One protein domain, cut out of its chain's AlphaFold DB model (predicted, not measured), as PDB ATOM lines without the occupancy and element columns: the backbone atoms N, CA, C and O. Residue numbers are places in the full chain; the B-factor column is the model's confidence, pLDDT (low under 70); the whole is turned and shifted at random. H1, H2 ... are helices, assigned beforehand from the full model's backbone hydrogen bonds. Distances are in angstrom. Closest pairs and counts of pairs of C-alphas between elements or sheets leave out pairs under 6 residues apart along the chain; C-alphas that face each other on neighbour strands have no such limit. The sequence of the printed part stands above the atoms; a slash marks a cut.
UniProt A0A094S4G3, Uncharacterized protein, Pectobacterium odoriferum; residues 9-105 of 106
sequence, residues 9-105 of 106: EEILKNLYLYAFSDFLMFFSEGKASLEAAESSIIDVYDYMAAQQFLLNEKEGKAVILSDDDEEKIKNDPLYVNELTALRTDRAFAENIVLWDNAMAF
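What this domain is: This is residues 9 to 105 of the 106 residues of an uncharacterized protein of Pectobacterium odoriferum (UniProt A0A094S4G3). Three long helices lie side by side, H2 in the middle between H1 and H4, with short H3 packed on H2 and residues 91 to 105 sticking out. There are 97 printed residues with five named helices, H1 to H5, and no named strand: all helix. The whole is a loose rod, radius of gyration of the C-alphas 17.0 A, spanning 57 by 26 by 18 A.

How they stand to each other: H1, residues 9 to 29, forms a hairpin with H2, residues 31 to 57: they touch, the closest C-alphas being Ala 19 and Ala 37, 4.7 A, at a shallow tilt of 15 degrees, opposite ways. H3, residues 67 to 74, touches H2 at a steep tilt of 64 degrees, closest C-alphas Ile 73 and Ala 50, 5.7 A. H4, residues 77 to 94, touches H2 with residues 78 to 86 alone, at 14 degrees, shallow, opposite ways, closest C-alphas Tyr 79 and Tyr 45, 5.2 A. H5, residues 99 to 103, touches no helix. Every O i to N i+4 pair is within hydrogen-bond range in H2 to H5, 15 of 17 in H1.

Where its parts are: H1 begins at C-alpha 9 (5.403, 35.378, -32.429) and measures 29.5 A, H2 38.6 A; H4 measures 25.4 A, ending at C-alpha 94 (9.660, 39.566, -66.023).

The domain as a whole: The printed part has no cut and no long link; pLDDT is under 70 at residues 62 and 95 to 105.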
ATOM      1  N   GLU A   9       5.918  34.082 -31.970       87.56
ATOM      2  CA  GLU A   9       5.403  35.378 -32.429       87.56
ATOM      3  C   GLU A   9       6.548  36.363 -32.694       87.56
ATOM      4  O   GLU A   9       6.545  37.074 -33.699       87.56
ATOM      5  N   GLU A  10       7.562  36.370 -31.827       88.12
ATOM      6  CA  GLU A  10       8.765  37.183 -32.002       88.12
ATOM      7  C   GLU A  10       9.569  36.742 -33.227       88.12
ATOM      8  O   GLU A  10      10.008  37.595 -33.994       88.12
ATOM      9  N   ILE A  11       9.697  35.432 -33.468       87.81
ATOM     10  CA  ILE A  11      10.351  34.893 -34.668       87.81
ATOM     11  C   ILE A  11       9.607  35.342 -35.930       87.81
ATOM     12  O   ILE A  11      10.221  35.919 -36.826       87.81
ATOM     13  N   LEU A  12       8.280  35.168 -35.987       88.38
ATOM     14  CA  LEU A  12       7.481  35.606 -37.140       88.38
ATOM     15  C   LEU A  12       7.588  37.115 -37.376       88.38
ATOM     16  O   LEU A  12       7.718  37.565 -38.515       88.38
ATOM     17  N   LYS A  13       7.576  37.906 -36.300       88.94
ATOM     18  CA  LYS A  13       7.774  39.353 -36.379       88.94
ATOM     19  C   LYS A  13       9.153  39.702 -36.939       88.94
ATOM     20  O   LYS A  13       9.249  40.629 -37.739       88.94
ATOM     21  N   ASN A  14      10.201  38.986 -36.545       89.25
ATOM     22  CA  ASN A  14      11.552  39.230 -37.050       89.25
ATOM     23  C   ASN A  14      11.662  38.896 -38.530       89.25
ATOM     24  O   ASN A  14      12.142  39.732 -39.289       89.25
ATOM     25  N   LEU A  15      11.157  37.733 -38.944       90.56
ATOM     26  CA  LEU A  15      11.150  37.321 -40.347       90.56
ATOM     27  C   LEU A  15      10.387  38.334 -41.215       90.56
ATOM     28  O   LEU A  15      10.884  38.756 -42.257       90.56
ATOM     29  N   TYR A  16       9.242  38.830 -40.735       89.00
ATOM     30  CA  TYR A  16       8.521  39.923 -41.391       89.00
ATOM     31  C   TYR A  16       9.356  41.209 -41.493       89.00
ATOM     32  O   TYR A  16       9.396  41.838 -42.549       89.00
ATOM     33  N   LEU A  17      10.018  41.623 -40.408       91.25
ATOM     34  CA  LEU A  17      10.843  42.834 -40.403       91.25
ATOM     35  C   LEU A  17      12.059  42.707 -41.330       91.25
ATOM     36  O   LEU A  17      12.420  43.700 -41.959       91.25
ATOM     37  N   TYR A  18      12.658  41.518 -41.446       89.25
ATOM     38  CA  TYR A  18      13.733  41.253 -42.402       89.25
ATOM     39  C   TYR A  18      13.224  41.338 -43.842       89.25
ATOM     40  O   TYR A  18      13.734  42.159 -44.600       89.25
ATOM     41  N   ALA A  19      12.146  40.623 -44.180       89.50
ATOM     42  CA  ALA A  19      11.532  40.691 -45.507       89.50
ATOM     43  C   ALA A  19      11.132  42.124 -45.897       89.50
ATOM     44  O   ALA A  19      11.358  42.572 -47.023       89.50
ATOM     45  N   PHE A  20      10.574  42.881 -44.950       88.19
ATOM     46  CA  PHE A  20      10.227  44.279 -45.170       88.19
ATOM     47  C   PHE A  20      11.465  45.164 -45.349       88.19
ATOM     48  O   PHE A  20      11.467  46.037 -46.213       88.19
ATOM     49  N   SER A  21      12.522  44.944 -44.566       88.56
ATOM     50  CA  SER A  21      13.787  45.665 -44.714       88.56
ATOM     51  C   SER A  21      14.407  45.421 -46.089       88.56
ATOM     52  O   SER A  21      14.759  46.385 -46.766       88.56
ATOM     53  N   ASP A  22      14.474  44.169 -46.542       87.94
ATOM     54  CA  ASP A  22      14.987  43.817 -47.872       87.94
ATOM     55  C   ASP A  22      14.163  44.484 -48.984       87.94
ATOM     56  O   ASP A  22      14.709  45.058 -49.930       87.94
ATOM     57  N   PHE A  23      12.837  44.516 -48.820       86.38
ATOM     58  CA  PHE A  23      11.949  45.215 -49.743       86.38
ATOM     59  C   PHE A  23      12.164  46.735 -49.744       86.38
ATOM     60  O   PHE A  23      12.099  47.369 -50.795       86.38
ATOM     61  N   LEU A  24      12.444  47.361 -48.599       87.94
ATOM     62  CA  LEU A  24      12.791  48.784 -48.571       87.94
ATOM     63  C   LEU A  24      14.123  49.048 -49.286       87.94
ATOM     64  O   LEU A  24      14.242  50.040 -50.009       87.94
ATOM     65  N   MET A  25      15.095  48.148 -49.127       85.75
ATOM     66  CA  MET A  25      16.408  48.255 -49.767       85.75
ATOM     67  C   MET A  25      16.330  48.155 -51.294       85.75
ATOM     68  O   MET A  25      17.154  48.769 -51.972       85.75
ATOM     69  N   PHE A  26      15.307  47.502 -51.858       84.50
ATOM     70  CA  PHE A  26      15.068  47.473 -53.309       84.50
ATOM     71  C   PHE A  26      15.045  48.874 -53.937       84.50
ATOM     72  O   PHE A  26      15.589  49.070 -55.024       84.50
ATOM     73  N   PHE A  27      14.486  49.876 -53.250       81.94
ATOM     74  CA  PHE A  27      14.432  51.243 -53.776       81.94
ATOM     75  C   PHE A  27      15.810  51.917 -53.889       81.94
ATOM     76  O   PHE A  27      15.947  52.883 -54.641       81.94
ATOM     77  N   SER A  28      16.822  51.426 -53.170       84.81
ATOM     78  CA  SER A  28      18.197  51.945 -53.202       84.81
ATOM     79  C   SER A  28      19.197  51.035 -53.920       84.81
ATOM     80  O   SER A  28      20.140  51.535 -54.527       84.81
ATOM     81  N   GLU A  29      19.006  49.719 -53.864       80.06
ATOM     82  CA  GLU A  29      19.967  48.703 -54.318       80.06
ATOM     83  C   GLU A  29      19.460  47.887 -55.522       80.06
ATOM     84  O   GLU A  29      20.232  47.188 -56.183       80.06
ATOM     85  N   GLY A  30      18.179  48.021 -55.876       79.44
ATOM     86  CA  GLY A  30      17.591  47.397 -57.055       79.44
ATOM     87  C   GLY A  30      17.367  45.891 -56.906       79.44
ATOM     88  O   GLY A  30      17.060  45.388 -55.828       79.44
ATOM     89  N   LYS A  31      17.467  45.159 -58.025       80.75
ATOM     90  CA  LYS A  31      16.959  43.780 -58.167       80.75
ATOM     91  C   LYS A  31      17.484  42.793 -57.113       80.75
ATOM     92  O   LYS A  31      16.723  41.931 -56.695       80.75
ATOM     93  N   ALA A  32      18.733  42.920 -56.666       80.44
ATOM     94  CA  ALA A  32      19.313  42.000 -55.684       80.44
ATOM     95  C   ALA A  32      18.548  42.004 -54.348       80.44
ATOM     96  O   ALA A  32      18.326  40.948 -53.763       80.44
ATOM     97  N   SER A  33      18.078  43.167 -53.892       80.00
ATOM     98  CA  SER A  33      17.314  43.267 -52.643       80.00
ATOM     99  C   SER A  33      15.871  42.791 -52.805       80.00
ATOM    100  O   SER A  33      15.267  42.344 -51.838       80.00
ATOM    101  N   LEU A  34      15.325  42.816 -54.027       82.00
ATOM    102  CA  LEU A  34      14.046  42.162 -54.315       82.00
ATOM    103  C   LEU A  34      14.175  40.639 -54.203       82.00
ATOM    104  O   LEU A  34      13.318  40.004 -53.604       82.00
ATOM    105  N   GLU A  35      15.260  40.060 -54.721       86.25
ATOM    106  CA  GLU A  35      15.540  38.622 -54.576       86.25
ATOM    107  C   GLU A  35      15.767  38.235 -53.107       86.25
ATOM    108  O   GLU A  35      15.312  37.178 -52.675       86.25
ATOM    109  N   ALA A  36      16.414  39.106 -52.327       87.06
ATOM    110  CA  ALA A  36      16.542  38.928 -50.883       87.06
ATOM    111  C   ALA A  36      15.177  38.978 -50.179       87.06
ATOM    112  O   ALA A  36      14.867  38.083 -49.404       87.06
ATOM    113  N   ALA A  37      14.323  39.952 -50.514       87.62
ATOM    114  CA  ALA A  37      12.981  40.065 -49.943       87.62
ATOM    115  C   ALA A  37      12.114  38.843 -50.270       87.62
ATOM    116  O   ALA A  37      11.427  38.320 -49.396       87.62
ATOM    117  N   GLU A  38      12.179  38.362 -51.512       88.75
ATOM    118  CA  GLU A  38      11.550  37.115 -51.948       88.75
ATOM    119  C   GLU A  38      12.031  35.924 -51.104       88.75
ATOM    120  O   GLU A  38      11.207  35.165 -50.597       88.75
ATOM    121  N   SER A  39      13.345  35.787 -50.896       89.62
ATOM    122  CA  SER A  39      13.916  34.731 -50.050       89.62
ATOM    123  C   SER A  39      13.430  34.829 -48.603       89.62
ATOM    124  O   SER A  39      12.945  33.846 -48.054       89.62
ATOM    125  N   SER A  40      13.483  36.023 -48.013       90.38
ATOM    126  CA  SER A  40      13.047  36.278 -46.639       90.38
ATOM    127  C   SER A  40      11.553  35.991 -46.437       90.38
ATOM    128  O   SER A  40      11.151  35.541 -45.366       90.38
ATOM    129  N   ILE A  41      10.710  36.207 -47.456       89.50
ATOM    130  CA  ILE A  41       9.300  35.791 -47.425       89.50
ATOM    131  C   ILE A  41       9.204  34.266 -47.411       89.50
ATOM    132  O   ILE A  41       8.486  33.720 -46.583       89.50
ATOM    133  N   ILE A  42       9.932  33.566 -48.282       91.88
ATOM    134  CA  ILE A  42       9.910  32.097 -48.334       91.88
ATOM    135  C   ILE A  42      10.356  31.477 -47.001       91.88
ATOM    136  O   ILE A  42       9.725  30.520 -46.550       91.88
ATOM    137  N   ASP A  43      11.335  32.073 -46.318       90.62
ATOM    138  CA  ASP A  43      11.786  31.633 -44.991       90.62
ATOM    139  C   ASP A  43      10.666  31.706 -43.930       90.62
ATOM    140  O   ASP A  43      10.588  30.851 -43.044       90.62
ATOM    141  N   VAL A  44       9.734  32.669 -44.032       91.31
ATOM    142  CA  VAL A  44       8.535  32.727 -43.169       91.31
ATOM    143  C   VAL A  44       7.677  31.481 -43.356       91.31
ATOM    144  O   VAL A  44       7.234  30.872 -42.380       91.31
ATOM    145  N   TYR A  45       7.425  31.104 -44.607       91.25
ATOM    146  CA  TYR A  45       6.546  29.984 -44.925       91.25
ATOM    147  C   TYR A  45       7.204  28.638 -44.623       91.25
ATOM    148  O   TYR A  45       6.509  27.731 -44.165       91.25
ATOM    149  N   ASP A  46       8.521  28.522 -44.807       91.31
ATOM    150  CA  ASP A  46       9.291  27.351 -44.378       91.31
ATOM    151  C   ASP A  46       9.218  27.188 -42.855       91.31
ATOM    152  O   ASP A  46       8.850  26.128 -42.348       91.31
ATOM    153  N   TYR A  47       9.426  28.278 -42.105       91.31
ATOM    154  CA  TYR A  47       9.268  28.271 -40.653       91.31
ATOM    155  C   TYR A  47       7.853  27.850 -40.230       91.31
ATOM    156  O   TYR A  47       7.695  26.997 -39.356       91.31
ATOM    157  N   MET A  48       6.807  28.403 -40.853       91.56
ATOM    158  CA  MET A  48       5.420  28.038 -40.543       91.56
ATOM    159  C   MET A  48       5.123  26.562 -40.838       91.56
ATOM    160  O   MET A  48       4.511  25.891 -40.004       91.56
ATOM    161  N   ALA A  49       5.578  26.046 -41.983       92.44
ATOM    162  CA  ALA A  49       5.439  24.638 -42.345       92.44
ATOM    163  C   ALA A  49       6.177  23.727 -41.350       92.44
ATOM    164  O   ALA A  49       5.609  22.747 -40.864       92.44
ATOM    165  N   ALA A  50       7.402  24.090 -40.960       90.88
ATOM    166  CA  ALA A  50       8.181  23.354 -39.971       90.88
ATOM    167  C   ALA A  50       7.503  23.336 -38.592       90.88
ATOM    168  O   ALA A  50       7.403  22.281 -37.967       90.88
ATOM    169  N   GLN A  51       6.977  24.472 -38.119       89.56
ATOM    170  CA  GLN A  51       6.238  24.532 -36.851       89.56
ATOM    171  C   GLN A  51       4.982  23.657 -36.886       89.56
ATOM    172  O   GLN A  51       4.714  22.904 -35.946       89.56
ATOM    173  N   GLN A  52       4.235  23.705 -37.989       89.94
ATOM    174  CA  GLN A  52       3.040  22.889 -38.175       89.94
ATOM    175  C   GLN A  52       3.379  21.391 -38.197       89.94
ATOM    176  O   GLN A  52       2.689  20.587 -37.564       89.94
ATOM    177  N   PHE A  53       4.466  21.012 -38.867       91.25
ATOM    178  CA  PHE A  53       4.969  19.643 -38.879       91.25
ATOM    179  C   PHE A  53       5.382  19.169 -37.483       91.25
ATOM    180  O   PHE A  53       4.971  18.091 -37.048       91.25
ATOM    181  N   LEU A  54       6.142  19.982 -36.743       90.69
ATOM    182  CA  LEU A  54       6.557  19.652 -35.380       90.69
ATOM    183  C   LEU A  54       5.345  19.417 -34.476       90.69
ATOM    184  O   LEU A  54       5.315  18.426 -33.746       90.69
ATOM    185  N   LEU A  55       4.332  20.281 -34.550       89.31
ATOM    186  CA  LEU A  55       3.099  20.144 -33.776       89.31
ATOM    187  C   LEU A  55       2.329  18.861 -34.120       89.31
ATOM    188  O   LEU A  55       1.884  18.161 -33.210       89.31
ATOM    189  N   ASN A  56       2.196  18.536 -35.408       89.50
ATOM    190  CA  ASN A  56       1.336  17.440 -35.865       89.50
ATOM    191  C   ASN A  56       2.012  16.063 -35.846       89.50
ATOM    192  O   ASN A  56       1.361  15.076 -35.510       89.50
ATOM    193  N   GLU A  57       3.290  15.978 -36.220       87.69
ATOM    194  CA  GLU A  57       4.002  14.703 -36.394       87.69
ATOM    195  C   GLU A  57       5.031  14.418 -35.296       87.69
ATOM    196  O   GLU A  57       5.401  13.261 -35.089       87.69
ATOM    197  N   LYS A  58       5.495  15.444 -34.570       88.00
ATOM    198  CA  LYS A  58       6.534  15.310 -33.531       88.00
ATOM    199  C   LYS A  58       6.065  15.754 -32.142       88.00
ATOM    200  O   LYS A  58       6.885  15.902 -31.236       88.00
ATOM    201  N   GLU A  59       4.755  15.938 -31.953       86.31
ATOM    202  CA  GLU A  59       4.126  16.325 -30.679       86.31
ATOM    203  C   GLU A  59       4.666  17.650 -30.096       86.31
ATOM    204  O   GLU A  59       4.711  17.836 -28.880       86.31
ATOM    205  N   GLY A  60       5.136  18.559 -30.955       76.44
ATOM    206  CA  GLY A  60       5.732  19.838 -30.562       76.44
ATOM    207  C   GLY A  60       7.097  19.720 -29.875       76.44
ATOM    208  O   GLY A  60       7.539  20.668 -29.230       76.44
ATOM    209  N   LYS A  61       7.771  18.565 -29.964       77.62
ATOM    210  CA  LYS A  61       9.098  18.361 -29.364       77.62
ATOM    211  C   LYS A  61      10.201  18.877 -30.278       77.62
ATOM    212  O   LYS A  61      10.170  18.657 -31.486       77.62
ATOM    213  N   ALA A  62      11.227  19.476 -29.676       68.62
ATOM    214  CA  ALA A  62      12.477  19.752 -30.370       68.62
ATOM    215  C   ALA A  62      13.150  18.420 -30.738       68.62
ATOM    216  O   ALA A  62      13.546  17.647 -29.861       68.62
ATOM    217  N   VAL A  63      13.244  18.144 -32.035       81.25
ATOM    218  CA  VAL A  63      13.853  16.932 -32.588       81.25
ATOM    219  C   VAL A  63      14.807  17.311 -33.712       81.25
ATOM    220  O   VAL A  63      14.621  18.327 -34.377       81.25
ATOM    221  N   ILE A  64      15.831  16.489 -33.925       85.00
ATOM    222  CA  ILE A  64      16.638  16.570 -35.143       85.00
ATOM    223  C   ILE A  64      15.778  16.010 -36.278       85.00
ATOM    224  O   ILE A  64      15.282  14.887 -36.162       85.00
ATOM    225  N   LEU A  65      15.583  16.801 -37.332       88.19
ATOM    226  CA  LEU A  65      14.851  16.382 -38.524       88.19
ATOM    227  C   LEU A  65      15.699  15.387 -39.324       88.19
ATOM    228  O   LEU A  65      16.903  15.588 -39.489       88.19
ATOM    229  N   SER A  66      15.083  14.300 -39.788       91.69
ATOM    230  CA  SER A  66      15.689  13.448 -40.814       91.69
ATOM    231  C   SER A  66      15.477  14.042 -42.206       91.69
ATOM    232  O   SER A  66      14.584  14.864 -42.394       91.69
ATOM    233  N   ASP A  67      16.215  13.549 -43.201       93.81
ATOM    234  CA  ASP A  67      16.019  13.935 -44.607       93.81
ATOM    235  C   ASP A  67      14.548  13.762 -45.047       93.81
ATOM    236  O   ASP A  67      13.970  14.658 -45.657       93.81
ATOM    237  N   ASP A  68      13.902  12.658 -44.643       93.56
ATOM    238  CA  ASP A  68      12.472  12.413 -44.894       93.56
ATOM    239  C   ASP A  68      11.556  13.459 -44.226       93.56
ATOM    240  O   ASP A  68      10.509  13.810 -44.771       93.56
ATOM    241  N   ASP A  69      11.913  13.945 -43.031       92.69
ATOM    242  CA  ASP A  69      11.130  14.969 -42.332       92.69
ATOM    243  C   ASP A  69      11.261  16.315 -43.061       92.69
ATOM    244  O   ASP A  69      10.264  17.003 -43.277       92.69
ATOM    245  N   GLU A  70      12.474  16.668 -43.499       91.19
ATOM    246  CA  GLU A  70      12.695  17.860 -44.318       91.19
ATOM    247  C   GLU A  70      11.939  17.795 -45.647       91.19
ATOM    248  O   GLU A  70      11.388  18.801 -46.092       91.19
ATOM    249  N   GLU A  71      11.896  16.627 -46.292       93.38
ATOM    250  CA  GLU A  71      11.142  16.446 -47.532       93.38
ATOM    251  C   GLU A  71       9.641  16.656 -47.302       93.38
ATOM    252  O   GLU A  71       8.981  17.306 -48.114       93.38
ATOM    253  N   LYS A  72       9.086  16.174 -46.186       92.94
ATOM    254  CA  LYS A  72       7.678  16.427 -45.843       92.94
ATOM    255  C   LYS A  72       7.391  17.909 -45.625       92.94
ATOM    256  O   LYS A  72       6.392  18.394 -46.147       92.94
ATOM    257  N   ILE A  73       8.263  18.623 -44.913       92.06
ATOM    258  CA  ILE A  73       8.123  20.070 -44.679       92.06
ATOM    259  C   ILE A  73       8.196  20.838 -46.006       92.06
ATOM    260  O   ILE A  73       7.324  21.652 -46.298       92.06
ATOM    261  N   LYS A  74       9.165  20.511 -46.871       91.31
ATOM    262  CA  LYS A  74       9.318  21.124 -48.206       91.31
ATOM    263  C   LYS A  74       8.145  20.837 -49.146       91.31
ATOM    264  O   LYS A  74       7.965  21.560 -50.123       91.31
ATOM    265  N   ASN A  75       7.364  19.794 -48.868       92.69
ATOM    266  CA  ASN A  75       6.145  19.448 -49.593       92.69
ATOM    267  C   ASN A  75       4.864  19.922 -48.886       92.69
ATOM    268  O   ASN A  75       3.766  19.605 -49.353       92.69
ATOM    269  N   ASP A  76       4.974  20.673 -47.784       95.25
ATOM    270  CA  ASP A  76       3.808  21.224 -47.104       95.25
ATOM    271  C   ASP A  76       3.027  22.142 -48.066       95.25
ATOM    272  O   ASP A  76       3.623  23.012 -48.717       95.25
ATOM    273  N   PRO A  77       1.695  21.975 -48.188       92.12
ATOM    274  CA  PRO A  77       0.899  22.776 -49.108       92.12
ATOM    275  C   PRO A  77       1.005  24.283 -48.868       92.12
ATOM    276  O   PRO A  77       0.921  25.042 -49.829       92.12
ATOM    277  N   LEU A  78       1.179  24.737 -47.622       89.44
ATOM    278  CA  LEU A  78       1.346  26.153 -47.297       89.44
ATOM    279  C   LEU A  78       2.601  26.711 -47.979       89.44
ATOM    280  O   LEU A  78       2.532  27.722 -48.674       89.44
ATOM    281  N   TYR A  79       3.724  26.011 -47.822       90.81
ATOM    282  CA  TYR A  79       5.011  26.402 -48.385       90.81
ATOM    283  C   TYR A  79       5.029  26.298 -49.915       90.81
ATOM    284  O   TYR A  79       5.373  27.254 -50.613       90.81
ATOM    285  N   VAL A  80       4.601  25.157 -50.465       91.50
ATOM    286  CA  VAL A  80       4.634  24.901 -51.915       91.50
ATOM    287  C   VAL A  80       3.731  25.863 -52.684       91.50
ATOM    288  O   VAL A  80       4.108  26.329 -53.765       91.50
ATOM    289  N   ASN A  81       2.543  26.163 -52.153       90.75
ATOM    290  CA  ASN A  81       1.610  27.069 -52.817       90.75
ATOM    291  C   ASN A  81       2.156  28.495 -52.859       90.75
ATOM    292  O   ASN A  81       2.095  29.115 -53.920       90.75
ATOM    293  N   GLU A  82       2.732  28.989 -51.760       90.12
ATOM    294  CA  GLU A  82       3.332  30.325 -51.734       90.12
ATOM    295  C   GLU A  82       4.530  30.412 -52.684       90.12
ATOM    296  O   GLU A  82       4.598  31.306 -53.527       90.12
ATOM    297  N   LEU A  83       5.431  29.426 -52.641       89.38
ATOM    298  CA  LEU A  83       6.573  29.364 -53.552       89.38
ATOM    299  C   LEU A  83       6.131  29.351 -55.023       89.38
ATOM    300  O   LEU A  83       6.768  29.960 -55.885       89.38
ATOM    301  N   THR A  84       5.035  28.656 -55.329       90.06
ATOM    302  CA  THR A  84       4.461  28.608 -56.678       90.06
ATOM    303  C   THR A  84       3.836  29.944 -57.077       90.06
ATOM    304  O   THR A  84       4.040  30.388 -58.210       90.06
ATOM    305  N   ALA A  85       3.108  30.598 -56.168       88.31
ATOM    306  CA  ALA A  85       2.522  31.916 -56.392       88.31
ATOM    307  C   ALA A  85       3.615  32.953 -56.679       88.31
ATOM    308  O   ALA A  85       3.596  33.579 -57.736       88.31
ATOM    309  N   LEU A  86       4.645  33.014 -55.832       86.31
ATOM    310  CA  LEU A  86       5.781  33.919 -55.989       86.31
ATOM    311  C   LEU A  86       6.511  33.711 -57.326       86.31
ATOM    312  O   LEU A  86       6.790  34.661 -58.058       86.31
ATOM    313  N   ARG A  87       6.777  32.453 -57.704       86.00
ATOM    314  CA  ARG A  87       7.386  32.120 -59.006       86.00
ATOM    315  C   ARG A  87       6.508  32.542 -60.180       86.00
ATOM    316  O   ARG A  87       7.034  32.975 -61.205       86.00
ATOM    317  N   THR A  88       5.191  32.407 -60.041       84.94
ATOM    318  CA  THR A  88       4.224  32.821 -61.064       84.94
ATOM    319  C   THR A  88       4.214  34.337 -61.214       84.94
ATOM    320  O   THR A  88       4.307  34.831 -62.336       84.94
ATOM    321  N   ASP A  89       4.183  35.068 -60.102       82.56
ATOM    322  CA  ASP A  89       4.211  36.530 -60.086       82.56
ATOM    323  C   ASP A  89       5.517  37.071 -60.663       82.56
ATOM    324  O   ASP A  89       5.500  37.987 -61.487       82.56
ATOM    325  N   ARG A  90       6.652  36.451 -60.324       78.88
ATOM    326  CA  ARG A  90       7.955  36.792 -60.900       78.88
ATOM    327  C   ARG A  90       8.001  36.539 -62.401       78.88
ATOM    328  O   ARG A  90       8.392  37.427 -63.157       78.88
ATOM    329  N   ALA A  91       7.568  35.361 -62.848       80.69
ATOM    330  CA  ALA A  91       7.502  35.044 -64.271       80.69
ATOM    331  C   ALA A  91       6.576  36.019 -65.011       80.69
ATOM    332  O   ALA A  91       6.891  36.453 -66.118       80.69
ATOM    333  N   PHE A  92       5.453  36.404 -64.405       78.50
ATOM    334  CA  PHE A  92       4.570  37.421 -64.960       78.50
ATOM    335  C   PHE A  92       5.275  38.780 -65.053       78.50
ATOM    336  O   PHE A  92       5.315  39.353 -66.139       78.50
ATOM    337  N   ALA A  93       5.891  39.256 -63.967       74.94
ATOM    338  CA  ALA A  93       6.582  40.542 -63.893       74.94
ATOM    339  C   ALA A  93       7.749  40.660 -64.887       74.94
ATOM    340  O   ALA A  93       7.881  41.688 -65.551       74.94
ATOM    341  N   GLU A  94       8.554  39.607 -65.052       73.06
ATOM    342  CA  GLU A  94       9.660  39.566 -66.023       73.06
ATOM    343  C   GLU A  94       9.166  39.618 -67.481       73.06
ATOM    344  O   GLU A  94       9.875  40.105 -68.360       73.06
ATOM    345  N   ASN A  95       7.929  39.181 -67.740       69.38
ATOM    346  CA  ASN A  95       7.284  39.275 -69.051       69.38
ATOM    347  C   ASN A  95       6.508  40.590 -69.265       69.38
ATOM    348  O   ASN A  95       5.943  40.800 -70.342       69.38
ATOM    349  N   ILE A  96       6.489  41.513 -68.293       68.31
ATOM    350  CA  ILE A  96       5.936  42.859 -68.487       68.31
ATOM    351  C   ILE A  96       6.971  43.704 -69.242       68.31
ATOM    352  O   ILE A  96       7.723  44.489 -68.671       68.31
ATOM    353  N   VAL A  97       6.952  43.598 -70.572       58.03
ATOM    354  CA  VAL A  97       7.779  44.368 -71.532       58.03
ATOM    355  C   VAL A  97       7.465  45.887 -71.518       58.03
ATOM    356  O   VAL A  97       7.940  46.646 -72.354       58.03
ATOM    357  N   LEU A  98       6.638  46.377 -70.588       56.19
ATOM    358  CA  LEU A  98       6.064  47.730 -70.618       56.19
ATOM    359  C   LEU A  98       6.485  48.650 -69.466       56.19
ATOM    360  O   LEU A  98       6.063  49.806 -69.460       56.19
ATOM    361  N   TRP A  99       7.322  48.205 -68.525       57.25
ATOM    362  CA  TRP A  99       7.788  49.094 -67.449       57.25
ATOM    363  C   TRP A  99       8.610  50.280 -67.973       57.25
ATOM    364  O   TRP A  99       8.414  51.405 -67.511       57.25
ATOM    365  N   ASP A 100       9.413  50.073 -69.018       57.09
ATOM    366  CA  ASP A 100      10.150  51.155 -69.684       57.09
ATOM    367  C   ASP A 100       9.209  52.185 -70.338       57.09
ATOM    368  O   ASP A 100       9.466  53.389 -70.295       57.09
ATOM    369  N   ASN A 101       8.061  51.745 -70.866       53.47
ATOM    370  CA  ASN A 101       7.045  52.640 -71.432       53.47
ATOM    371  C   ASN A 101       6.259  53.398 -70.350       53.47
ATOM    372  O   ASN A 101       5.845  54.531 -70.581       53.47
ATOM    373  N   ALA A 102       6.062  52.806 -69.169       52.38
ATOM    374  CA  ALA A 102       5.414  53.477 -68.042       52.38
ATOM    375  C   ALA A 102       6.308  54.573 -67.436       52.38
ATOM    376  O   ALA A 102       5.809  55.630 -67.052       52.38
ATOM    377  N   MET A 103       7.631  54.367 -67.403       52.56
ATOM    378  CA  MET A 103       8.583  55.397 -66.967       52.56
ATOM    379  C   MET A 103       8.730  56.551 -67.969       52.56
ATOM    380  O   MET A 103       9.023  57.668 -67.551       52.56
ATOM    381  N   ALA A 104       8.471  56.322 -69.261       51.47
ATOM    382  CA  ALA A 104       8.495  57.361 -70.295       51.47
ATOM    383  C   ALA A 104       7.329  58.374 -70.211       51.47
ATOM    384  O   ALA A 104       7.348  59.385 -70.911       51.47
ATOM    385  N   PHE A 105       6.320  58.122 -69.368       46.72
ATOM    386  CA  PHE A 105       5.213  59.049 -69.080       46.72
ATOM    387  C   PHE A 105       5.466  59.970 -67.869       46.72
ATOM    388  O   PHE A 105       4.553  60.688 -67.450       46.72
TER     389      PHE A 105